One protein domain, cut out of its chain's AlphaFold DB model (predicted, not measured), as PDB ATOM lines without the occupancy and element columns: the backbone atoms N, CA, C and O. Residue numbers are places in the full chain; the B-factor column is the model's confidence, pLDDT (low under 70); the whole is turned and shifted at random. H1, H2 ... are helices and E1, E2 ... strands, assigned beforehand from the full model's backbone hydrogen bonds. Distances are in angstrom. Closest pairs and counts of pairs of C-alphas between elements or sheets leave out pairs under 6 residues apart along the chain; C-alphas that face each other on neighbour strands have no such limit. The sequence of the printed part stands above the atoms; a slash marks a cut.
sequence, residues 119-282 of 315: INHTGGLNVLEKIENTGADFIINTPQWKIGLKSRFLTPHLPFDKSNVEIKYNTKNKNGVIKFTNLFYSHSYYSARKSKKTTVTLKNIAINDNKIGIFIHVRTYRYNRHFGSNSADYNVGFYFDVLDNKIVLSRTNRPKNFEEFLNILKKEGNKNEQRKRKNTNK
ATOM      1  N   ILE A 119      47.652 -56.102 -25.558       49.22
ATOM      2  CA  ILE A 119      48.019 -54.744 -25.156       49.22
ATOM      3  C   ILE A 119      47.510 -54.551 -23.723       49.22
ATOM      4  O   ILE A 119      46.313 -54.352 -23.507       49.22
ATOM      5  N   ASN A 120      48.407 -54.671 -22.742       38.41
ATOM      6  CA  ASN A 120      48.102 -54.413 -21.335       38.41
ATOM      7  C   ASN A 120      48.190 -52.908 -21.040       38.41
ATOM      8  O   ASN A 120      49.140 -52.224 -21.419       38.41
ATOM      9  N   HIS A 121      47.152 -52.398 -20.382       38.50
ATOM     10  CA  HIS A 121      46.948 -50.985 -20.087       38.50
ATOM     11  C   HIS A 121      47.623 -50.589 -18.768       38.50
ATOM     12  O   HIS A 121      47.304 -51.158 -17.728       38.50
ATOM     13  N   THR A 122      48.445 -49.543 -18.788       36.97
ATOM     14  CA  THR A 122      48.740 -48.715 -17.610       36.97
ATOM     15  C   THR A 122      48.861 -47.258 -18.056       36.97
ATOM     16  O   THR A 122      49.766 -46.919 -18.804       36.97
ATOM     17  N   GLY A 123      47.899 -46.429 -17.627       37.72
ATOM     18  CA  GLY A 123      47.971 -44.965 -17.505       37.72
ATOM     19  C   GLY A 123      48.414 -44.128 -18.714       37.72
ATOM     20  O   GLY A 123      49.601 -43.951 -18.945       37.72
ATOM     21  N   GLY A 124      47.455 -43.462 -19.371       47.03
ATOM     22  CA  GLY A 124      47.717 -42.233 -20.136       47.03
ATOM     23  C   GLY A 124      48.376 -42.421 -21.509       47.03
ATOM     24  O   GLY A 124      49.540 -42.102 -21.697       47.03
ATOM     25  N   LEU A 125      47.582 -42.835 -22.505       37.16
ATOM     26  CA  LEU A 125      47.968 -42.971 -23.923       37.16
ATOM     27  C   LEU A 125      49.227 -43.823 -24.169       37.16
ATOM     28  O   LEU A 125      50.276 -43.330 -24.586       37.16
ATOM     29  N   ASN A 126      49.060 -45.139 -24.057       44.75
ATOM     30  CA  ASN A 126      50.012 -46.079 -24.639       44.75
ATOM     31  C   ASN A 126      49.836 -46.071 -26.160       44.75
ATOM     32  O   ASN A 126      48.800 -46.450 -26.714       44.75
ATOM     33  N   VAL A 127      50.848 -45.551 -26.840       46.28
ATOM     34  CA  VAL A 127      50.880 -45.389 -28.285       46.28
ATOM     35  C   VAL A 127      51.890 -46.376 -28.861       46.28
ATOM     36  O   VAL A 127      53.047 -46.374 -28.460       46.28
ATOM     37  N   LEU A 128      51.416 -47.119 -29.870       48.56
ATOM     38  CA  LEU A 128      52.148 -47.837 -30.921       48.56
ATOM     39  C   LEU A 128      52.625 -49.256 -30.616       48.56
ATOM     40  O   LEU A 128      53.802 -49.498 -30.381       48.56
ATOM     41  N   GLU A 129      51.761 -50.216 -30.929       46.91
ATOM     42  CA  GLU A 129      52.260 -51.371 -31.668       46.91
ATOM     43  C   GLU A 129      52.119 -51.116 -33.169       46.91
ATOM     44  O   GLU A 129      51.038 -50.827 -33.698       46.91
ATOM     45  N   LYS A 130      53.255 -51.182 -33.866       45.81
ATOM     46  CA  LYS A 130      53.293 -51.333 -35.317       45.81
ATOM     47  C   LYS A 130      52.955 -52.791 -35.593       45.81
ATOM     48  O   LYS A 130      53.763 -53.677 -35.342       45.81
ATOM     49  N   ILE A 131      51.750 -53.030 -36.086       51.38
ATOM     50  CA  ILE A 131      51.292 -54.382 -36.382       51.38
ATOM     51  C   ILE A 131      51.986 -54.833 -37.669       51.38
ATOM     52  O   ILE A 131      51.679 -54.351 -38.763       51.38
ATOM     53  N   GLU A 132      52.955 -55.736 -37.542       40.53
ATOM     54  CA  GLU A 132      53.495 -56.461 -38.687       40.53
ATOM     55  C   GLU A 132      52.475 -57.515 -39.128       40.53
ATOM     56  O   GLU A 132      51.876 -58.180 -38.291       40.53
ATOM     57  N   ASN A 133      52.232 -57.602 -40.444       44.19
ATOM     58  CA  ASN A 133      51.177 -58.401 -41.087       44.19
ATOM     59  C   ASN A 133      51.155 -59.870 -40.619       44.19
ATOM     60  O   ASN A 133      51.686 -60.765 -41.276       44.19
ATOM     61  N   THR A 134      50.452 -60.118 -39.529       39.53
ATOM     62  CA  THR A 134      49.936 -61.411 -39.107       39.53
ATOM     63  C   THR A 134      48.424 -61.305 -39.263       39.53
ATOM     64  O   THR A 134      47.853 -60.242 -39.027       39.53
ATOM     65  N   GLY A 135      47.759 -62.337 -39.785       49.22
ATOM     66  CA  GLY A 135      46.325 -62.318 -40.117       49.22
ATOM     67  C   GLY A 135      45.411 -62.267 -38.887       49.22
ATOM     68  O   GLY A 135      44.532 -63.107 -38.745       49.22
ATOM     69  N   ALA A 136      45.665 -61.334 -37.976       53.38
ATOM     70  CA  ALA A 136      45.399 -61.488 -36.566       53.38
ATOM     71  C   ALA A 136      44.015 -60.971 -36.170       53.38
ATOM     72  O   ALA A 136      43.605 -59.851 -36.486       53.38
ATOM     73  N   ASP A 137      43.326 -61.821 -35.418       64.12
ATOM     74  CA  ASP A 137      42.372 -61.390 -34.414       64.12
ATOM     75  C   ASP A 137      43.185 -60.823 -33.233       64.12
ATOM     76  O   ASP A 137      43.984 -61.540 -32.630       64.12
ATOM     77  N   PHE A 138      43.003 -59.548 -32.893       72.00
ATOM     78  CA  PHE A 138      43.665 -58.912 -31.746       72.00
ATOM     79  C   PHE A 138      42.755 -58.982 -30.527       72.00
ATOM     80  O   PHE A 138      41.536 -58.860 -30.657       72.00
ATOM     81  N   ILE A 139      43.331 -59.139 -29.336       73.94
ATOM     82  CA  ILE A 139      42.584 -59.051 -28.080       73.94
ATOM     83  C   ILE A 139      43.091 -57.843 -27.308       73.94
ATOM     84  O   ILE A 139      44.249 -57.775 -26.913       73.94
ATOM     85  N   ILE A 140      42.190 -56.900 -27.083       75.25
ATOM     86  CA  ILE A 140      42.407 -55.687 -26.313       75.25
ATOM     87  C   ILE A 140      41.760 -55.886 -24.946       75.25
ATOM     88  O   ILE A 140      40.545 -56.080 -24.858       75.25
ATOM     89  N   ASN A 141      42.555 -55.807 -23.884       71.88
ATOM     90  CA  ASN A 141      42.044 -55.802 -22.520       71.88
ATOM     91  C   ASN A 141      41.995 -54.356 -22.024       71.88
ATOM     92  O   ASN A 141      43.019 -53.701 -21.860       71.88
ATOM     93  N   THR A 142      40.787 -53.857 -21.800       72.44
ATOM     94  CA  THR A 142      40.553 -52.598 -21.082       72.44
ATOM     95  C   THR A 142      40.155 -52.924 -19.642       72.44
ATOM     96  O   THR A 142      39.725 -54.054 -19.391       72.44
ATOM     97  N   PRO A 143      40.220 -51.967 -18.696       73.50
ATOM     98  CA  PRO A 143      39.782 -52.212 -17.320       73.50
ATOM     99  C   PRO A 143      38.347 -52.755 -17.217       73.50
ATOM    100  O   PRO A 143      38.025 -53.493 -16.293       73.50
ATOM    101  N   GLN A 144      37.486 -52.394 -18.175       77.81
ATOM    102  CA  GLN A 144      36.055 -52.698 -18.142       77.81
ATOM    103  C   GLN A 144      35.630 -53.839 -19.075       77.81
ATOM    104  O   GLN A 144      34.598 -54.462 -18.839       77.81
ATOM    105  N   TRP A 145      36.374 -54.086 -20.154       82.06
ATOM    106  CA  TRP A 145      35.982 -55.000 -21.230       82.06
ATOM    107  C   TRP A 145      37.171 -55.740 -21.833       82.06
ATOM    108  O   TRP A 145      38.232 -55.157 -22.070       82.06
ATOM    109  N   LYS A 146      36.932 -56.992 -22.230       84.44
ATOM    110  CA  LYS A 146      37.797 -57.749 -23.140       84.44
ATOM    111  C   LYS A 146      37.250 -57.641 -24.561       84.44
ATOM    112  O   LYS A 146      36.134 -58.076 -24.838       84.44
ATOM    113  N   ILE A 147      38.016 -57.052 -25.473       83.56
ATOM    114  CA  ILE A 147      37.554 -56.652 -26.806       83.56
ATOM    115  C   ILE A 147      38.381 -57.355 -27.882       83.56
ATOM    116  O   ILE A 147      39.579 -57.143 -27.995       83.56
ATOM    117  N   GLY A 148      37.736 -58.176 -28.708       83.44
ATOM    118  CA  GLY A 148      38.358 -58.800 -29.873       83.44
ATOM    119  C   GLY A 148      38.253 -57.920 -31.118       83.44
ATOM    120  O   GLY A 148      37.146 -57.659 -31.581       83.44
ATOM    121  N   LEU A 149      39.364 -57.502 -31.715       83.19
ATOM    122  CA  LEU A 149      39.383 -56.883 -33.038       83.19
ATOM    123  C   LEU A 149      39.603 -57.964 -34.094       83.19
ATOM    124  O   LEU A 149      40.635 -58.622 -34.087       83.19
ATOM    125  N   LYS A 150      38.645 -58.151 -34.998       82.56
ATOM    126  CA  LYS A 150      38.680 -59.222 -36.000       82.56
ATOM    127  C   LYS A 150      38.554 -58.682 -37.412       82.56
ATOM    128  O   LYS A 150      37.911 -57.657 -37.643       82.56
ATOM    129  N   SER A 151      39.084 -59.432 -38.370       80.88
ATOM    130  CA  SER A 151      38.934 -59.154 -39.798       80.88
ATOM    131  C   SER A 151      38.067 -60.223 -40.464       80.88
ATOM    132  O   SER A 151      38.278 -61.417 -40.278       80.88
ATOM    133  N   ARG A 152      37.077 -59.806 -41.256       78.50
ATOM    134  CA  ARG A 152      36.257 -60.696 -42.093       78.50
ATOM    135  C   ARG A 152      36.789 -60.701 -43.519       78.50
ATOM    136  O   ARG A 152      36.918 -59.637 -44.116       78.50
ATOM    137  N   PHE A 153      37.037 -61.880 -44.085       76.62
ATOM    138  CA  PHE A 153      37.531 -62.040 -45.457       76.62
ATOM    139  C   PHE A 153      36.425 -61.827 -46.502       76.62
ATOM    140  O   PHE A 153      35.958 -62.762 -47.140       76.62
ATOM    141  N   LEU A 154      35.999 -60.575 -46.667       74.94
ATOM    142  CA  LEU A 154      35.053 -60.134 -47.696       74.94
ATOM    143  C   LEU A 154      35.654 -58.973 -48.498       74.94
ATOM    144  O   LEU A 154      36.655 -58.378 -48.097       74.94
ATOM    145  N   THR A 155      35.062 -58.637 -49.639       79.12
ATOM    146  CA  THR A 155      35.443 -57.422 -50.374       79.12
ATOM    147  C   THR A 155      34.948 -56.191 -49.601       79.12
ATOM    148  O   THR A 155      33.761 -56.136 -49.276       79.12
ATOM    149  N   PRO A 156      35.806 -55.205 -49.279       84.88
ATOM    150  CA  PRO A 156      35.381 -54.014 -48.546       84.88
ATOM    151  C   PRO A 156      34.505 -53.095 -49.406       84.88
ATOM    152  O   PRO A 156      34.759 -52.920 -50.602       84.88
ATOM    153  N   HIS A 157      33.507 -52.448 -48.795       86.25
ATOM    154  CA  HIS A 157      32.771 -51.372 -49.461       86.25
ATOM    155  C   HIS A 157      33.633 -50.111 -49.451       86.25
ATOM    156  O   HIS A 157      33.988 -49.616 -48.387       86.25
ATOM    157  N   LEU A 158      33.989 -49.602 -50.632       84.12
ATOM    158  CA  LEU A 158      34.819 -48.403 -50.762       84.12
ATOM    159  C   LEU A 158      33.943 -47.168 -51.050       84.12
ATOM    160  O   LEU A 158      33.094 -47.237 -51.946       84.12
ATOM    161  N   PRO A 159      34.155 -46.028 -50.366       85.19
ATOM    162  CA  PRO A 159      35.259 -45.727 -49.448       85.19
ATOM    163  C   PRO A 159      35.176 -46.482 -48.114       85.19
ATOM    164  O   PRO A 159      34.100 -46.626 -47.554       85.19
ATOM    165  N   PHE A 160      36.329 -46.929 -47.607       89.12
ATOM    166  CA  PHE A 160      36.405 -47.671 -46.346       89.12
ATOM    167  C   PHE A 160      35.908 -46.810 -45.173       89.12
ATOM    168  O   PHE A 160      36.540 -45.804 -44.836       89.12
ATOM    169  N   ASP A 161      34.764 -47.163 -44.587       90.25
ATOM    170  CA  ASP A 161      34.046 -46.332 -43.615       90.25
ATOM    171  C   ASP A 161      33.268 -47.165 -42.574       90.25
ATOM    172  O   ASP A 161      33.538 -48.350 -42.378       90.25
ATOM    173  N   LYS A 162      32.293 -46.551 -41.885       89.69
ATOM    174  CA  LYS A 162      31.470 -47.214 -40.858       89.69
ATOM    175  C   LYS A 162      30.742 -48.466 -41.355       89.69
ATOM    176  O   LYS A 162      30.526 -49.373 -40.563       89.69
ATOM    177  N   SER A 163      30.393 -48.540 -42.642       91.00
ATOM    178  CA  SER A 163      29.741 -49.718 -43.232       91.00
ATOM    179  C   SER A 163      30.655 -50.947 -43.241       91.00
ATOM    180  O   SER A 163      30.196 -52.077 -43.367       91.00
ATOM    181  N   ASN A 164      31.967 -50.737 -43.105       92.12
ATOM    182  CA  ASN A 164      32.966 -51.797 -43.062       92.12
ATOM    183  C   ASN A 164      33.201 -52.302 -41.634       92.12
ATOM    184  O   ASN A 164      34.156 -53.042 -41.409       92.12
ATOM    185  N   VAL A 165      32.373 -51.902 -40.665       93.62
ATOM    186  CA  VAL A 165      32.536 -52.243 -39.251       93.62
ATOM    187  C   VAL A 165      31.244 -52.810 -38.691       93.62
ATOM    188  O   VAL A 165      30.166 -52.257 -38.866       93.62
ATOM    189  N   GLU A 166      31.367 -53.907 -37.959       93.25
ATOM    190  CA  GLU A 166      30.302 -54.495 -37.157       93.25
ATOM    191  C   GLU A 166      30.791 -54.622 -35.715       93.25
ATOM    192  O   GLU A 166      31.901 -55.091 -35.472       93.25
ATOM    193  N   ILE A 167      29.963 -54.231 -34.751       93.38
ATOM    194  CA  ILE A 167      30.272 -54.363 -33.326       93.38
ATOM    195  C   ILE A 167      29.283 -55.352 -32.722       93.38
ATOM    196  O   ILE A 167      28.073 -55.194 -32.870       93.38
ATOM    197  N   LYS A 168      29.795 -56.357 -32.015       91.75
ATOM    198  CA  LYS A 168      29.005 -57.255 -31.165       91.75
ATOM    199  C   LYS A 168      29.538 -57.184 -29.750       91.75
ATOM    200  O   LYS A 168      30.745 -57.093 -29.559       91.75
ATOM    201  N   TYR A 169      28.669 -57.258 -28.756       92.00
ATOM    202  CA  TYR A 169      29.095 -57.293 -27.363       92.00
ATOM    203  C   TYR A 169      28.120 -58.099 -26.512       92.00
ATOM    204  O   TYR A 169      26.933 -58.191 -26.816       92.00
ATOM    205  N   ASN A 170      28.646 -58.688 -25.443       87.75
ATOM    206  CA  ASN A 170      27.893 -59.383 -24.415       87.75
ATOM    207  C   ASN A 170      28.105 -58.655 -23.088       87.75
ATOM    208  O   ASN A 170      29.206 -58.655 -22.536       87.75
ATOM    209  N   THR A 171      27.034 -58.043 -22.586       87.88
ATOM    210  CA  THR A 171      27.041 -57.244 -21.359       87.88
ATOM    211  C   THR A 171      27.264 -58.073 -20.099       87.88
ATOM    212  O   THR A 171      27.874 -57.558 -19.167       87.88
ATOM    213  N   LYS A 172      26.835 -59.346 -20.079       88.06
ATOM    214  CA  LYS A 172      26.982 -60.246 -18.921       88.06
ATOM    215  C   LYS A 172      28.447 -60.566 -18.643       88.06
ATOM    216  O   LYS A 172      28.893 -60.477 -17.509       88.06
ATOM    217  N   ASN A 173      29.198 -60.873 -19.699       87.56
ATOM    218  CA  ASN A 173      30.581 -61.344 -19.578       87.56
ATOM    219  C   ASN A 173      31.607 -60.252 -19.919       87.56
ATOM    220  O   ASN A 173      32.780 -60.567 -20.080       87.56
ATOM    221  N   LYS A 174      31.158 -59.001 -20.119       87.44
ATOM    222  CA  LYS A 174      31.981 -57.850 -20.540       87.44
ATOM    223  C   LYS A 174      32.939 -58.172 -21.698       87.44
ATOM    224  O   LYS A 174      34.088 -57.731 -21.743       87.44
ATOM    225  N   ASN A 175      32.431 -58.927 -22.674       88.00
ATOM    226  CA  ASN A 175      33.174 -59.340 -23.861       88.00
ATOM    227  C   ASN A 175      32.635 -58.626 -25.101       88.00
ATOM    228  O   ASN A 175      31.446 -58.707 -25.409       88.00
ATOM    229  N   GLY A 176      33.515 -57.952 -25.831       88.31
ATOM    230  CA  GLY A 176      33.221 -57.243 -27.070       88.31
ATOM    231  C   GLY A 176      33.954 -57.831 -28.264       88.31
ATOM    232  O   GLY A 176      35.017 -58.426 -28.123       88.31
ATOM    233  N   VAL A 177      33.413 -57.636 -29.461       89.19
ATOM    234  CA  VAL A 177      34.081 -57.936 -30.725       89.19
ATOM    235  C   VAL A 177      33.807 -56.811 -31.719       89.19
ATOM    236  O   VAL A 177      32.653 -56.530 -32.037       89.19
ATOM    237  N   ILE A 178      34.867 -56.209 -32.252       91.44
ATOM    238  CA  ILE A 178      34.823 -55.249 -33.355       91.44
ATOM    239  C   ILE A 178      35.308 -55.978 -34.609       91.44
ATOM    240  O   ILE A 178      36.472 -56.355 -34.710       91.44
ATOM    241  N   LYS A 179      34.411 -56.211 -35.566       90.44
ATOM    242  CA  LYS A 179      34.693 -56.920 -36.816       90.44
ATOM    243  C   LYS A 179      34.766 -55.946 -37.980       90.44
ATOM    244  O   LYS A 179      33.757 -55.368 -38.374       90.44
ATOM    245  N   PHE A 180      35.932 -55.844 -38.593       90.00
ATOM    246  CA  PHE A 180      36.138 -55.060 -39.802       90.00
ATOM    247  C   PHE A 180      36.013 -55.923 -41.057       90.00
ATOM    248  O   PHE A 180      36.363 -57.105 -41.059       90.00
ATOM    249  N   THR A 181      35.539 -55.336 -42.148       86.94
ATOM    250  CA  THR A 181      35.548 -55.955 -43.472       86.94
ATOM    251  C   THR A 181      36.957 -55.857 -44.042       86.94
ATOM    252  O   THR A 181      37.353 -54.818 -44.547       86.94
ATOM    253  N   ASN A 182      37.716 -56.943 -43.937       80.69
ATOM    254  CA  ASN A 182      39.017 -57.151 -44.569       80.69
ATOM    255  C   ASN A 182      40.050 -56.024 -44.361       80.69
ATOM    256  O   ASN A 182      40.392 -55.279 -45.280       80.69
ATOM    257  N   LEU A 183      40.602 -55.948 -43.144       78.19
ATOM    258  CA  LEU A 183      41.630 -54.970 -42.729       78.19
ATOM    259  C   LEU A 183      42.960 -55.063 -43.488       78.19
ATOM    260  O   LEU A 183      43.773 -54.141 -43.415       78.19
ATOM    261  N   PHE A 184      43.174 -56.169 -44.198       78.56
ATOM    262  CA  PHE A 184      44.389 -56.470 -44.951       78.56
ATOM    263  C   PHE A 184      44.078 -56.741 -46.431       78.56
ATOM    264  O   PHE A 184      44.802 -57.474 -47.110       78.56
ATOM    265  N   TYR A 185      42.978 -56.170 -46.934       80.06
ATOM    266  CA  TYR A 185      42.556 -56.347 -48.317       80.06
ATOM    267  C   TYR A 185      43.651 -55.888 -49.279       80.06
ATOM    268  O   TYR A 185      44.255 -54.830 -49.107       80.06
ATOM    269  N   SER A 186      43.895 -56.671 -50.324       81.88
ATOM    270  CA  SER A 186      44.888 -56.364 -51.344       81.88
ATOM    271  C   SER A 186      44.455 -56.983 -52.664       81.88
ATOM    272  O   SER A 186      44.505 -58.200 -52.820       81.88
ATOM    273  N   HIS A 187      44.093 -56.148 -53.631       78.06
ATOM    274  CA  HIS A 187      43.712 -56.578 -54.969       78.06
ATOM    275  C   HIS A 187      44.496 -55.799 -56.022       78.06
ATOM    276  O   HIS A 187      44.557 -54.568 -55.985       78.06
ATOM    277  N   SER A 188      45.117 -56.528 -56.945       75.56
ATOM    278  CA  SER A 188      45.882 -55.961 -58.053       75.56
ATOM    279  C   SER A 188      45.042 -56.000 -59.323       75.56
ATOM    280  O   SER A 188      44.612 -57.066 -59.749       75.56
ATOM    281  N   TYR A 189      44.857 -54.841 -59.943       70.38
ATOM    282  CA  TYR A 189      44.321 -54.708 -61.289       70.38
ATOM    283  C   TYR A 189      45.477 -54.724 -62.283       70.38
ATOM    284  O   TYR A 189      46.433 -53.948 -62.153       70.38
ATOM    285  N   TYR A 190      45.365 -55.578 -63.292       62.28
ATOM    286  CA  TYR A 190      46.304 -55.631 -64.402       62.28
ATOM    287  C   TYR A 190      45.679 -54.958 -65.621       62.28
ATOM    288  O   TYR A 190      44.578 -55.296 -66.044       62.28
ATOM    289  N   SER A 191      46.390 -53.981 -66.172       56.59
ATOM    290  CA  SER A 191      46.151 -53.456 -67.516       56.59
ATOM    291  C   SER A 191      47.453 -53.574 -68.300       56.59
ATOM    292  O   SER A 191      48.522 -53.570 -67.687       56.59
ATOM    293  N   ALA A 192      47.377 -53.634 -69.630       50.66
ATOM    294  CA  ALA A 192      48.505 -53.917 -70.526       50.66
ATOM    295  C   ALA A 192      49.761 -53.028 -70.348       50.66
ATOM    296  O   ALA A 192      50.804 -53.344 -70.908       50.66
ATOM    297  N   ARG A 193      49.697 -51.922 -69.587       50.72
ATOM    298  CA  ARG A 193      50.835 -51.008 -69.363       50.72
ATOM    299  C   ARG A 193      51.151 -50.662 -67.903       50.72
ATOM    300  O   ARG A 193      52.229 -50.134 -67.657       50.72
ATOM    301  N   LYS A 194      50.258 -50.904 -66.933       55.53
ATOM    302  CA  LYS A 194      50.484 -50.568 -65.507       55.53
ATOM    303  C   LYS A 194      49.719 -51.523 -64.589       55.53
ATOM    304  O   LYS A 194      48.530 -51.768 -64.813       55.53
ATOM    305  N   SER A 195      50.374 -51.993 -63.526       60.53
ATOM    306  CA  SER A 195      49.703 -52.618 -62.386       60.53
ATOM    307  C   SER A 195      49.228 -51.526 -61.429       60.53
ATOM    308  O   SER A 195      49.953 -50.580 -61.115       60.53
ATOM    309  N   LYS A 196      47.973 -51.610 -60.995       73.00
ATOM    310  CA  LYS A 196      47.403 -50.684 -60.011       73.00
ATOM    311  C   LYS A 196      46.745 -51.488 -58.906       73.00
ATOM    312  O   LYS A 196      46.188 -52.548 -59.165       73.00
ATOM    313  N   LYS A 197      46.847 -51.025 -57.663       77.69
ATOM    314  CA  LYS A 197      46.523 -51.848 -56.497       77.69
ATOM    315  C   LYS A 197      45.554 -51.139 -55.565       77.69
ATOM    316  O   LYS A 197      45.814 -50.011 -55.156       77.69
ATOM    317  N   THR A 198      44.483 -51.834 -55.201       82.31
ATOM    318  CA  THR A 198      43.623 -51.458 -54.082       82.31
ATOM    319  C   THR A 198      44.103 -52.196 -52.840       82.31
ATOM    320  O   THR A 198      44.206 -53.422 -52.852       82.31
ATOM    321  N   THR A 199      44.406 -51.466 -51.773       86.12
ATOM    322  CA  THR A 199      44.833 -52.018 -50.488       86.12
ATOM    323  C   THR A 199      44.133 -51.342 -49.320       86.12
ATOM    324  O   THR A 199      44.055 -50.116 -49.273       86.12
ATOM    325  N   VAL A 200      43.722 -52.139 -48.342       83.06
ATOM    326  CA  VAL A 200      43.375 -51.697 -46.990       83.06
ATOM    327  C   VAL A 200      44.458 -52.241 -46.074       83.06
ATOM    328  O   VAL A 200      44.848 -53.401 -46.190       83.06
ATOM    329  N   THR A 201      45.020 -51.394 -45.224       83.44
ATOM    330  CA  THR A 201      46.105 -51.790 -44.328       83.44
ATOM    331  C   THR A 201      45.868 -51.193 -42.961       83.44
ATOM    332  O   THR A 201      45.914 -49.972 -42.805       83.44
ATOM    333  N   LEU A 202      45.653 -52.045 -41.964       82.81
ATOM    334  CA  LEU A 202      45.757 -51.642 -40.568       82.81
ATOM    335  C   LEU A 202      47.185 -51.154 -40.300       82.81
ATOM    336  O   LEU A 202      48.149 -51.860 -40.585       82.81
ATOM    337  N   LYS A 203      47.317 -49.923 -39.808       82.00
ATOM    338  CA  LYS A 203      48.617 -49.316 -39.520       82.00
ATOM    339  C   LYS A 203      48.909 -49.358 -38.033       82.00
ATOM    340  O   LYS A 203      49.946 -49.879 -37.635       82.00
ATOM    341  N   ASN A 204      47.991 -48.825 -37.229       79.75
ATOM    342  CA  ASN A 204      48.205 -48.652 -35.801       79.75
ATOM    343  C   ASN A 204      46.899 -48.788 -35.023       79.75
ATOM    344  O   ASN A 204      45.815 -48.477 -35.522       79.75
ATOM    345  N   ILE A 205      47.037 -49.204 -33.770       79.94
ATOM    346  CA  ILE A 205      45.985 -49.190 -32.761       79.94
ATOM    347  C   ILE A 205      46.471 -48.275 -31.636       79.94
ATOM    348  O   ILE A 205      47.633 -48.336 -31.237       79.94
ATOM    349  N   ALA A 206      45.600 -47.394 -31.167       77.50
ATOM    350  CA  ALA A 206      45.846 -46.507 -30.041       77.50
ATOM    351  C   ALA A 206      44.748 -46.730 -29.007       77.50
ATOM    352  O   ALA A 206      43.575 -46.812 -29.366       77.50
ATOM    353  N   ILE A 207      45.113 -46.833 -27.735       74.38
ATOM    354  CA  ILE A 207      44.162 -47.160 -26.674       74.38
ATOM    355  C   ILE A 207      44.324 -46.157 -25.538       74.38
ATOM    356  O   ILE A 207      45.430 -45.732 -25.203       74.38
ATOM    357  N   ASN A 208      43.193 -45.724 -25.002       72.12
ATOM    358  CA  ASN A 208      43.094 -44.945 -23.781       72.12
ATOM    359  C   ASN A 208      42.032 -45.600 -22.881       72.12
ATOM    360  O   ASN A 208      41.240 -46.406 -23.366       72.12
ATOM    361  N   ASP A 209      41.968 -45.215 -21.608       68.44
ATOM    362  CA  ASP A 209      41.218 -45.920 -20.556       68.44
ATOM    363  C   ASP A 209      39.771 -46.266 -20.945       68.44
ATOM    364  O   ASP A 209      39.277 -47.343 -20.624       68.44
ATOM    365  N   ASN A 210      39.117 -45.381 -21.709       75.50
ATOM    366  CA  ASN A 210      37.732 -45.546 -22.163       75.50
ATOM    367  C   ASN A 210      37.568 -45.522 -23.691       75.50
ATOM    368  O   ASN A 210      36.443 -45.405 -24.178       75.50
ATOM    369  N   LYS A 211      38.654 -45.532 -24.476       80.69
ATOM    370  CA  LYS A 211      38.562 -45.387 -25.937       80.69
ATOM    371  C   LYS A 211      39.550 -46.265 -26.680       80.69
ATOM    372  O   LYS A 211      40.724 -46.330 -26.337       80.69
ATOM    373  N   ILE A 212      39.086 -46.827 -27.790       85.62
ATOM    374  CA  ILE A 212      39.928 -47.522 -28.761       85.62
ATOM    375  C   ILE A 212      39.945 -46.715 -30.056       85.62
ATOM    376  O   ILE A 212      38.903 -46.388 -30.623       85.62
ATOM    377  N   GLY A 213      41.143 -46.401 -30.530       87.00
ATOM    378  CA  GLY A 213      41.413 -45.782 -31.814       87.00
ATOM    379  C   GLY A 213      42.057 -46.776 -32.780       87.00
ATOM    380  O   GLY A 213      43.113 -47.324 -32.485       87.00
ATOM    381  N   ILE A 214      41.467 -46.964 -33.960       88.50
ATOM    382  CA  ILE A 214      42.018 -47.815 -35.027       88.50
ATOM    383  C   ILE A 214      42.390 -46.947 -36.228       88.50
ATOM    384  O   ILE A 214      41.530 -46.256 -36.775       88.50
ATOM    385  N   PHE A 215      43.655 -46.993 -36.647       87.31
ATOM    386  CA  PHE A 215      44.198 -46.209 -37.755       87.31
ATOM    387  C   PHE A 215      44.529 -47.104 -38.953       87.31
ATOM    388  O   PHE A 215      45.328 -48.041 -38.860       87.31
ATOM    389  N   ILE A 216      43.902 -46.809 -40.088       90.44
ATOM    390  CA  ILE A 216      43.928 -47.620 -41.307       90.44
ATOM    391  C   ILE A 216      44.366 -46.743 -42.476       90.44
ATOM    392  O   ILE A 216      43.902 -45.617 -42.629       90.44
ATOM    393  N   HIS A 217      45.217 -47.285 -43.337       89.69
ATOM    394  CA  HIS A 217      45.585 -46.680 -44.610       89.69
ATOM    395  C   HIS A 217      44.846 -47.371 -45.754       89.69
ATOM    396  O   HIS A 217      44.850 -48.602 -45.853       89.69
ATOM    397  N   VAL A 218      44.246 -46.583 -46.642       90.81
ATOM    398  CA  VAL A 218      43.434 -47.073 -47.752       90.81
ATOM    399  C   VAL A 218      43.945 -46.472 -49.048       90.81
ATOM    400  O   VAL A 218      43.820 -45.276 -49.293       90.81
ATOM    401  N   ARG A 219      44.446 -47.341 -49.922       88.69
ATOM    402  CA  ARG A 219      44.717 -47.006 -51.316       88.69
ATOM    403  C   ARG A 219      43.657 -47.682 -52.160       88.69
ATOM    404  O   ARG A 219      43.527 -48.898 -52.135       88.69
ATOM    405  N   THR A 220      42.888 -46.912 -52.905       85.56
ATOM    406  CA  THR A 220      41.871 -47.432 -53.814       85.56
ATOM    407  C   THR A 220      42.250 -47.120 -55.240       85.56
ATOM    408  O   THR A 220      42.737 -46.034 -55.552       85.56
ATOM    409  N   TYR A 221      41.989 -48.082 -56.109       78.19
ATOM    410  CA  TYR A 221      41.984 -47.881 -57.535       78.19
ATOM    411  C   TYR A 221      40.629 -48.307 -58.092       78.19
ATOM    412  O   TYR A 221      40.231 -49.463 -57.953       78.19
ATOM    413  N   ARG A 222      39.917 -47.366 -58.715       67.19
ATOM    414  CA  ARG A 222      38.699 -47.627 -59.480       67.19
ATOM    415  C   ARG A 222      38.927 -47.188 -60.917       67.19
ATOM    416  O   ARG A 222      39.271 -46.038 -61.181       67.19
ATOM    417  N   TYR A 223      38.729 -48.111 -61.845       60.75
ATOM    418  CA  TYR A 223      38.651 -47.784 -63.260       60.75
ATOM    419  C   TYR A 223      37.181 -47.648 -63.643       60.75
ATOM    420  O   TYR A 223      36.426 -48.610 -63.515       60.75
ATOM    421  N   ASN A 224      36.773 -46.459 -64.083       61.81
ATOM    422  CA  ASN A 224      35.474 -46.247 -64.699       61.81
ATOM    423  C   ASN A 224      35.686 -45.999 -66.199       61.81
ATOM    424  O   ASN A 224      36.507 -45.174 -66.589       61.81
ATOM    425  N   ARG A 225      34.943 -46.715 -67.048       54.88
ATOM    426  CA  ARG A 225      35.078 -46.609 -68.507       54.88
ATOM    427  C   ARG A 225      34.702 -45.220 -69.048       54.88
ATOM    428  O   ARG A 225      35.215 -44.852 -70.092       54.88
ATOM    429  N   HIS A 226      33.822 -44.475 -68.372       56.09
ATOM    430  CA  HIS A 226      33.347 -43.148 -68.800       56.09
ATOM    431  C   HIS A 226      34.128 -41.989 -68.166       56.09
ATOM    432  O   HIS A 226      34.386 -40.996 -68.829       56.09
ATOM    433  N   PHE A 227      34.538 -42.119 -66.901       55.97
ATOM    434  CA  PHE A 227      35.208 -41.037 -66.156       55.97
ATOM    435  C   PHE A 227      36.724 -41.232 -66.009       55.97
ATOM    436  O   PHE A 227      37.396 -40.454 -65.339       55.97
ATOM    437  N   GLY A 228      37.275 -42.291 -66.605       61.72
ATOM    438  CA  GLY A 228      38.687 -42.625 -66.499       61.72
ATOM    439  C   GLY A 228      39.060 -43.257 -65.156       61.72
ATOM    440  O   GLY A 228      38.267 -43.931 -64.488       61.72
ATOM    441  N   SER A 229      40.332 -43.118 -64.785       63.00
ATOM    442  CA  SER A 229      40.890 -43.809 -63.628       63.00
ATOM    443  C   SER A 229      40.929 -42.918 -62.393       63.00
ATOM    444  O   SER A 229      41.689 -41.954 -62.375       63.00
ATOM    445  N   ASN A 230      40.205 -43.302 -61.341       68.12
ATOM    446  CA  ASN A 230      40.226 -42.614 -60.057       68.12
ATOM    447  C   ASN A 230      41.008 -43.444 -59.041       68.12
ATOM    448  O   ASN A 230      40.634 -44.570 -58.699       68.12
ATOM    449  N   SER A 231      42.111 -42.878 -58.560       75.88
ATOM    450  CA  SER A 231      42.836 -43.389 -57.403       75.88
ATOM    451  C   SER A 231      42.621 -42.467 -56.219       75.88
ATOM    452  O   SER A 231      42.794 -41.260 -56.350       75.88
ATOM    453  N   ALA A 232      42.293 -43.038 -55.067       82.56
ATOM    454  CA  ALA A 232      42.280 -42.302 -53.810       82.56
ATOM    455  C   ALA A 232      43.250 -42.965 -52.842       82.56
ATOM    456  O   ALA A 232      43.218 -44.187 -52.689       82.56
ATOM    457  N   ASP A 233      44.090 -42.159 -52.208       90.75
ATOM    458  CA  ASP A 233      45.045 -42.593 -51.195       90.75
ATOM    459  C   ASP A 233      44.795 -41.764 -49.938       90.75
ATOM    460  O   ASP A 233      44.925 -40.540 -49.967       90.75
ATOM    461  N   TYR A 234      44.294 -42.397 -48.881       93.06
ATOM    462  CA  TYR A 234      43.839 -41.686 -47.691       93.06
ATOM    463  C   TYR A 234      43.897 -42.559 -46.442       93.06
ATOM    464  O   TYR A 234      43.802 -43.786 -46.499       93.06
ATOM    465  N   ASN A 235      43.998 -41.908 -45.283       92.94
ATOM    466  CA  ASN A 235      43.896 -42.584 -43.998       92.94
ATOM    467  C   ASN A 235      42.475 -42.493 -43.439       92.94
ATOM    468  O   ASN A 235      41.730 -41.551 -43.712       92.94
ATOM    469  N   VAL A 236      42.111 -43.484 -42.632       93.88
ATOM    470  CA  VAL A 236      40.838 -43.571 -41.922       93.88
ATOM    471  C   VAL A 236      41.113 -43.899 -40.463       93.88
ATOM    472  O   VAL A 236      41.811 -44.861 -40.149       93.88
ATOM    473  N   GLY A 237      40.545 -43.096 -39.571       92.50
ATOM    474  CA  GLY A 237      40.532 -43.330 -38.134       92.50
ATOM    475  C   GLY A 237      39.145 -43.750 -37.662       92.50
ATOM    476  O   GLY A 237      38.172 -43.043 -37.930       92.50
ATOM    477  N   PHE A 238      39.051 -44.859 -36.932       92.88
ATOM    478  CA  PHE A 238      37.842 -45.278 -36.218       92.88
ATOM    479  C   PHE A 238      38.016 -45.048 -34.722       92.88
ATOM    480  O   PHE A 238      39.067 -45.367 -34.167       92.88
ATOM    481  N   TYR A 239      36.975 -44.519 -34.081       90.62
ATOM    482  CA  TYR A 239      36.966 -44.209 -32.655       90.62
ATOM    483  C   TYR A 239      35.832 -44.960 -31.979       90.62
ATOM    484  O   TYR A 239      34.672 -44.755 -32.336       90.62
ATOM    485  N   PHE A 240      36.163 -45.786 -30.998       90.56
ATOM    486  CA  PHE A 240      35.195 -46.538 -30.219       90.56
ATOM    487  C   PHE A 240      35.239 -46.076 -28.772       90.56
ATOM    488  O   PHE A 240      36.306 -46.099 -28.161       90.56
ATOM    489  N   ASP A 241      34.093 -45.683 -28.229       88.56
ATOM    490  CA  ASP A 241      33.944 -45.471 -26.795       88.56
ATOM    491  C   ASP A 241      33.639 -46.819 -26.130       88.56
ATOM    492  O   ASP A 241      32.718 -47.543 -26.530       88.56
ATOM    493  N   VAL A 242      34.432 -47.138 -25.113       86.44
ATOM    494  CA  VAL A 242      34.242 -48.269 -24.210       86.44
ATOM    495  C   VAL A 242      33.570 -47.713 -22.961       86.44
ATOM    496  O   VAL A 242      34.153 -46.919 -22.228       86.44
ATOM    497  N   LEU A 243      32.297 -48.058 -22.788       83.94
ATOM    498  CA  LEU A 243      31.469 -47.636 -21.664       83.94
ATOM    499  C   LEU A 243      31.121 -48.859 -20.821       83.94
ATOM    500  O   LEU A 243      31.073 -49.968 -21.353       83.94
ATOM    501  N   ASP A 244      30.735 -48.652 -19.562       80.56
ATOM    502  CA  ASP A 244      30.410 -49.737 -18.626       80.56
ATOM    503  C   ASP A 244      29.455 -50.779 -19.228       80.56
ATOM    504  O   ASP A 244      29.610 -51.977 -19.002       80.56
ATOM    505  N   ASN A 245      28.503 -50.349 -20.063       83.12
ATOM    506  CA  ASN A 245      27.421 -51.202 -20.558       83.12
ATOM    507  C   ASN A 245      27.486 -51.548 -22.049       83.12
ATOM    508  O   ASN A 245      26.707 -52.388 -22.495       83.12
ATOM    509  N   LYS A 246      28.369 -50.928 -22.839       87.81
ATOM    510  CA  LYS A 246      28.456 -51.185 -24.286       87.81
ATOM    511  C   LYS A 246      29.732 -50.625 -24.905       87.81
ATOM    512  O   LYS A 246      30.346 -49.704 -24.375       87.81
ATOM    513  N   ILE A 247      30.043 -51.127 -26.096       89.81
ATOM    514  CA  ILE A 247      31.074 -50.586 -26.986       89.81
ATOM    515  C   ILE A 247      30.363 -49.947 -28.172       89.81
ATOM    516  O   ILE A 247      29.505 -50.579 -28.791       89.81
ATOM    517  N   VAL A 248      30.697 -48.699 -28.490       90.25
ATOM    518  CA  VAL A 248      30.015 -47.937 -29.547       90.25
ATOM    519  C   VAL A 248      31.037 -47.275 -30.454       90.25
ATOM    520  O   VAL A 248      31.991 -46.675 -29.972       90.25
ATOM    521  N   LEU A 249      30.821 -47.345 -31.771       91.75
ATOM    522  CA  LEU A 249      31.553 -46.517 -32.728       91.75
ATOM    523  C   LEU A 249      31.087 -45.067 -32.573       91.75
ATOM    524  O   LEU A 249      29.975 -44.729 -32.968       91.75
ATOM    525  N   SER A 250      31.941 -44.213 -32.026       87.62
ATOM    526  CA  SER A 250      31.633 -42.801 -31.800       87.62
ATOM    527  C   SER A 250      31.700 -42.011 -33.099       87.62
ATOM    528  O   SER A 250      30.844 -41.169 -33.356       87.62
ATOM    529  N   ARG A 251      32.733 -42.258 -33.919       86.81
ATOM    530  CA  ARG A 251      32.903 -41.605 -35.224       86.81
ATOM    531  C   ARG A 251      33.960 -42.273 -36.094       86.81
ATOM    532  O   ARG A 251      34.810 -43.025 -35.616       86.81
ATOM    533  N   THR A 252      33.950 -41.884 -37.363       91.25
ATOM    534  CA  THR A 252      35.022 -42.116 -38.328       91.25
ATOM    535  C   THR A 252      35.586 -40.777 -38.792       91.25
ATOM    536  O   THR A 252      34.853 -39.796 -38.896       91.25
ATOM    537  N   ASN A 253      36.891 -40.705 -39.040       88.56
ATOM    538  CA  ASN A 253      37.526 -39.497 -39.563       88.56
ATOM    539  C   ASN A 253      38.601 -39.841 -40.602       88.56
ATOM    540  O   ASN A 253      39.041 -40.987 -40.672       88.56
ATOM    541  N   ARG A 254      39.037 -38.856 -41.393       92.06
ATOM    542  CA  ARG A 254      40.119 -38.990 -42.382       92.06
ATOM    543  C   ARG A 254      41.321 -38.115 -42.007       92.06
ATOM    544  O   ARG A 254      41.566 -37.113 -42.673       92.06
ATOM    545  N   PRO A 255      42.030 -38.443 -40.913       90.25
ATOM    546  CA  PRO A 255      43.244 -37.721 -40.527       90.25
ATOM    547  C   PRO A 255      44.292 -37.783 -41.648       90.25
ATOM    548  O   PRO A 255      44.368 -38.774 -42.372       90.25
ATOM    549  N   LYS A 256      45.139 -36.764 -41.788       88.12
ATOM    550  CA  LYS A 256      46.223 -36.768 -42.780       88.12
ATOM    551  C   LYS A 256      47.305 -37.778 -42.419       88.12
ATOM    552  O   LYS A 256      47.831 -38.444 -43.304       88.12
ATOM    553  N   ASN A 257      47.613 -37.925 -41.133       85.31
ATOM    554  CA  ASN A 257      48.648 -38.824 -40.628       85.31
ATOM    555  C   ASN A 257      48.297 -39.379 -39.232       85.31
ATOM    556  O   ASN A 257      47.237 -39.091 -38.668       85.31
ATOM    557  N   PHE A 258      49.186 -40.207 -38.683       80.81
ATOM    558  CA  PHE A 258      48.969 -40.837 -37.381       80.81
ATOM    559  C   PHE A 258      49.048 -39.845 -36.206       80.81
ATOM    560  O   PHE A 258      48.291 -39.966 -35.249       80.81
ATOM    561  N   GLU A 259      49.902 -38.825 -36.275       82.12
ATOM    562  CA  GLU A 259      49.997 -37.798 -35.226       82.12
ATOM    563  C   GLU A 259      48.708 -36.983 -35.105       82.12
ATOM    564  O   GLU A 259      48.194 -36.769 -34.007       82.12
ATOM    565  N   GLU A 260      48.128 -36.583 -36.239       84.69
ATOM    566  CA  GLU A 260      46.826 -35.928 -36.274       84.69
ATOM    567  C   GLU A 260      45.752 -36.849 -35.690       84.69
ATOM    568  O   GLU A 260      44.948 -36.420 -34.862       84.69
ATOM    569  N   PHE A 261      45.777 -38.137 -36.042       84.69
ATOM    570  CA  PHE A 261      44.879 -39.136 -35.470       84.69
ATOM    571  C   PHE A 261      44.979 -39.219 -33.934       84.69
ATOM    572  O   PHE A 261      43.942 -39.216 -33.259       84.69
ATOM    573  N   LEU A 262      46.195 -39.228 -33.376       80.88
ATOM    574  CA  LEU A 262      46.433 -39.222 -31.928       80.88
ATOM    575  C   LEU A 262      45.965 -37.928 -31.264       80.88
ATOM    576  O   LEU A 262      45.332 -37.971 -30.210       80.88
ATOM    577  N   ASN A 263      46.238 -36.776 -31.874       80.56
ATOM    578  CA  ASN A 263      45.797 -35.480 -31.362       80.56
ATOM    579  C   ASN A 263      44.271 -35.390 -31.316       80.56
ATOM    580  O   ASN A 263      43.693 -34.880 -30.353       80.56
ATOM    581  N   ILE A 264      43.610 -35.935 -32.333       79.69
ATOM    582  CA  ILE A 264      42.160 -36.070 -32.373       79.69
ATOM    583  C   ILE A 264      41.676 -36.996 -31.242       79.69
ATOM    584  O   ILE A 264      40.716 -36.651 -30.555       79.69
ATOM    585  N   LEU A 265      42.338 -38.136 -31.007       76.00
ATOM    586  CA  LEU A 265      41.994 -39.067 -29.923       76.00
ATOM    587  C   LEU A 265      42.139 -38.412 -28.534       76.00
ATOM    588  O   LEU A 265      41.227 -38.512 -27.712       76.00
ATOM    589  N   LYS A 266      43.237 -37.676 -28.306       75.75
ATOM    590  CA  LYS A 266      43.517 -36.904 -27.080       75.75
ATOM    591  C   LYS A 266      42.446 -35.849 -26.805       75.75
ATOM    592  O   LYS A 266      41.876 -35.809 -25.717       75.75
ATOM    593  N   LYS A 267      42.121 -35.021 -27.805       74.44
ATOM    594  CA  LYS A 267      41.115 -33.952 -27.671       74.44
ATOM    595  C   LYS A 267      39.728 -34.493 -27.309       74.44
ATOM    596  O   LYS A 267      39.011 -33.858 -26.539       74.44
ATOM    597  N   GLU A 268      39.343 -35.654 -27.831       66.31
ATOM    598  CA  GLU A 268      38.065 -36.289 -27.476       66.31
ATOM    599  C   GLU A 268      38.053 -36.925 -26.090       66.31
ATOM    600  O   GLU A 268      36.998 -36.951 -25.455       66.31
ATOM    601  N   GLY A 269      39.191 -37.447 -25.621       60.91
ATOM    602  CA  GLY A 269      39.332 -37.908 -24.238       60.91
ATOM    603  C   GLY A 269      39.000 -36.782 -23.257       60.91
ATOM    604  O   GLY A 269      38.092 -36.916 -22.437       60.91
ATOM    605  N   ASN A 270      39.625 -35.619 -23.460       59.97
ATOM    606  CA  ASN A 270      39.480 -34.464 -22.572       59.97
ATOM    607  C   ASN A 270      38.061 -33.862 -22.586       59.97
ATOM    608  O   ASN A 270      37.546 -33.452 -21.546       59.97
ATOM    609  N   LYS A 271      37.378 -33.829 -23.743       59.88
ATOM    610  CA  LYS A 271      35.994 -33.315 -23.835       59.88
ATOM    611  C   LYS A 271      34.983 -34.177 -23.071       59.88
ATOM    612  O   LYS A 271      34.031 -33.638 -22.505       59.88
ATOM    613  N   ASN A 272      35.169 -35.497 -23.043       52.97
ATOM    614  CA  ASN A 272      34.262 -36.400 -22.331       52.97
ATOM    615  C   ASN A 272      34.475 -36.359 -20.811       52.97
ATOM    616  O   ASN A 272      33.490 -36.426 -20.077       52.97
ATOM    617  N   GLU A 273      35.705 -36.164 -20.328       53.22
ATOM    618  CA  GLU A 273      35.961 -35.906 -18.902       53.22
ATOM    619  C   GLU A 273      35.321 -34.598 -18.430       53.22
ATOM    620  O   GLU A 273      34.674 -34.564 -17.385       53.22
ATOM    621  N   GLN A 274      35.412 -33.534 -19.232       52.66
ATOM    622  CA  GLN A 274      34.756 -32.261 -18.925       52.66
ATOM    623  C   GLN A 274      33.224 -32.382 -18.899       52.66
ATOM    624  O   GLN A 274      32.574 -31.761 -18.058       52.66
ATOM    625  N   ARG A 275      32.628 -33.200 -19.779       53.88
ATOM    626  CA  ARG A 275      31.182 -33.488 -19.764       53.88
ATOM    627  C   ARG A 275      30.763 -34.334 -18.559       53.88
ATOM    628  O   ARG A 275      29.762 -34.005 -17.933       53.88
ATOM    629  N   LYS A 276      31.539 -35.365 -18.194       54.03
ATOM    630  CA  LYS A 276      31.290 -36.170 -16.984       54.03
ATOM    631  C   LYS A 276      31.342 -35.306 -15.721       54.03
ATOM    632  O   LYS A 276      30.402 -35.360 -14.941       54.03
ATOM    633  N   ARG A 277      32.359 -34.443 -15.583       50.91
ATOM    634  CA  ARG A 277      32.495 -33.511 -14.445       50.91
ATOM    635  C   ARG A 277      31.342 -32.506 -14.351       50.91
ATOM    636  O   ARG A 277      30.870 -32.221 -13.257       50.91
ATOM    637  N   LYS A 278      30.858 -31.989 -15.489       47.59
ATOM    638  CA  LYS A 278      29.693 -31.085 -15.515       47.59
ATOM    639  C   LYS A 278      28.389 -31.780 -15.111       47.59
ATOM    640  O   LYS A 278      27.582 -31.153 -14.436       47.59
ATOM    641  N   ASN A 279      28.193 -33.045 -15.483       49.81
ATOM    642  CA  ASN A 279      26.989 -33.787 -15.099       49.81
ATOM    643  C   ASN A 279      27.008 -34.198 -13.620       49.81
ATOM    644  O   ASN A 279      26.024 -33.961 -12.937       49.81
ATOM    645  N   THR A 280      28.138 -34.671 -13.083       49.19
ATOM    646  CA  THR A 280      28.256 -34.960 -11.641       49.19
ATOM    647  C   THR A 280      28.092 -33.715 -10.770       49.19
ATOM    648  O   THR A 280      27.544 -33.807  -9.679       49.19
ATOM    649  N   ASN A 281      28.520 -32.538 -11.242       49.78
ATOM    650  CA  ASN A 281      28.275 -31.289 -10.515       49.78
ATOM    651  C   ASN A 281      26.799 -30.875 -10.555       49.78
ATOM    652  O   ASN A 281      26.291 -30.428  -9.534       49.78
ATOM    653  N   LYS A 282      26.093 -31.083 -11.674       47.22
ATOM    654  CA  LYS A 282      24.641 -30.858 -11.747       47.22
ATOM    655  C   LYS A 282      23.851 -31.806 -10.848       47.22
ATOM    656  O   LYS A 282      22.920 -31.363 -10.188       47.22
TER     657      LYS A 282
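Overview. This is residues 119 to 282 of the 315 residues of an uncharacterized protein of Spirochaetes bacterium (UniProt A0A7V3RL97). A long, twisted sheet, built on the strands E7, E8 and E9, has a smaller four-stranded sheet partly face to face with it, a sandwich over part of its length, while the long helix H1 runs slantwise over its other face. Residues 190 to 195, at the turn from E6 to E7, stick out at one end, and residues 273 to 282 of H1 stick out too. The printed part has 164 residues with ten named strands, E1 to E10, followed by H1; the class is mixed, helices and strands. The larger sheet is branched and antiparallel; the smaller, mixed, runs E2, E3, E5, E4. The whole is compact, with a radius of gyration of the C-alphas of 17.7 A, yet a rod in outline, spanning 65 by 29 by 26 A.

Along the chain. E1 is residues 126 to 130, beginning at C-alpha 126 (50.012, -46.079, -24.639). E2 is residues 138 to 141, E3 146 to 152, E4 165 to 170, E5 175 to 181 and E6 186 to 191. E7, residues 194 to 208, is 42.7 A long; E8, 211 to 224, 38.9 A; E9, 228 to 243, 45.7 A. E10 is residues 246 to 253. H1, residues 258 to 282, is 36.7 A long and ends at C-alpha 282 (24.641, -30.858, -11.747).

Arrangement. E6 to E10 form a meander, each strand the antiparallel neighbour of the one before. E7 has E1 and E6 on one side, E8 on the other. N 187 and O 198 of the hairpin E6 and E7 are 2.8 A apart, within hydrogen-bond range; so are N 206 and O 213 of E7 and E8, 2.8 A, N 216 and O 236 of E8 and E9, 2.9 A, and N 239 and O 251 of E9 and E10, 3.0 A. E1 and E7 have no such pair; their C-alphas 127 and 206 face each other at 5.4 A. In the smaller sheet, E3 and E5 are parallel, with N 148 and O 176 at 2.8 A. The facing parts of the two sheets are 10.2 A centre to centre; the closest C-alphas of E4 and E10 are those of Tyr 169 and Lys 246, 6.9 A. H1 is on the larger sheet at a height of 9.1 A, over E8 and E9, at 45 degrees to E8 on the local plane. The closest C-alphas of H1 and E9 are those of Phe 261 and Gly 237, 6.6 A. Every O i to N i+4 pair of H1 is within hydrogen-bond range.

Size, cuts and confidence. The C-alphas of Ala 192 and Lys 282, the two farthest apart, are 67.5 A apart. The printed part has no cut. The link E3 to E4, residues 153 to 164, is long. The mean pLDDT of the printed part is 74.5; it is under 70 at residues 119 to 137, 190 to 195, 209, 222 to 230 and 268 to 282.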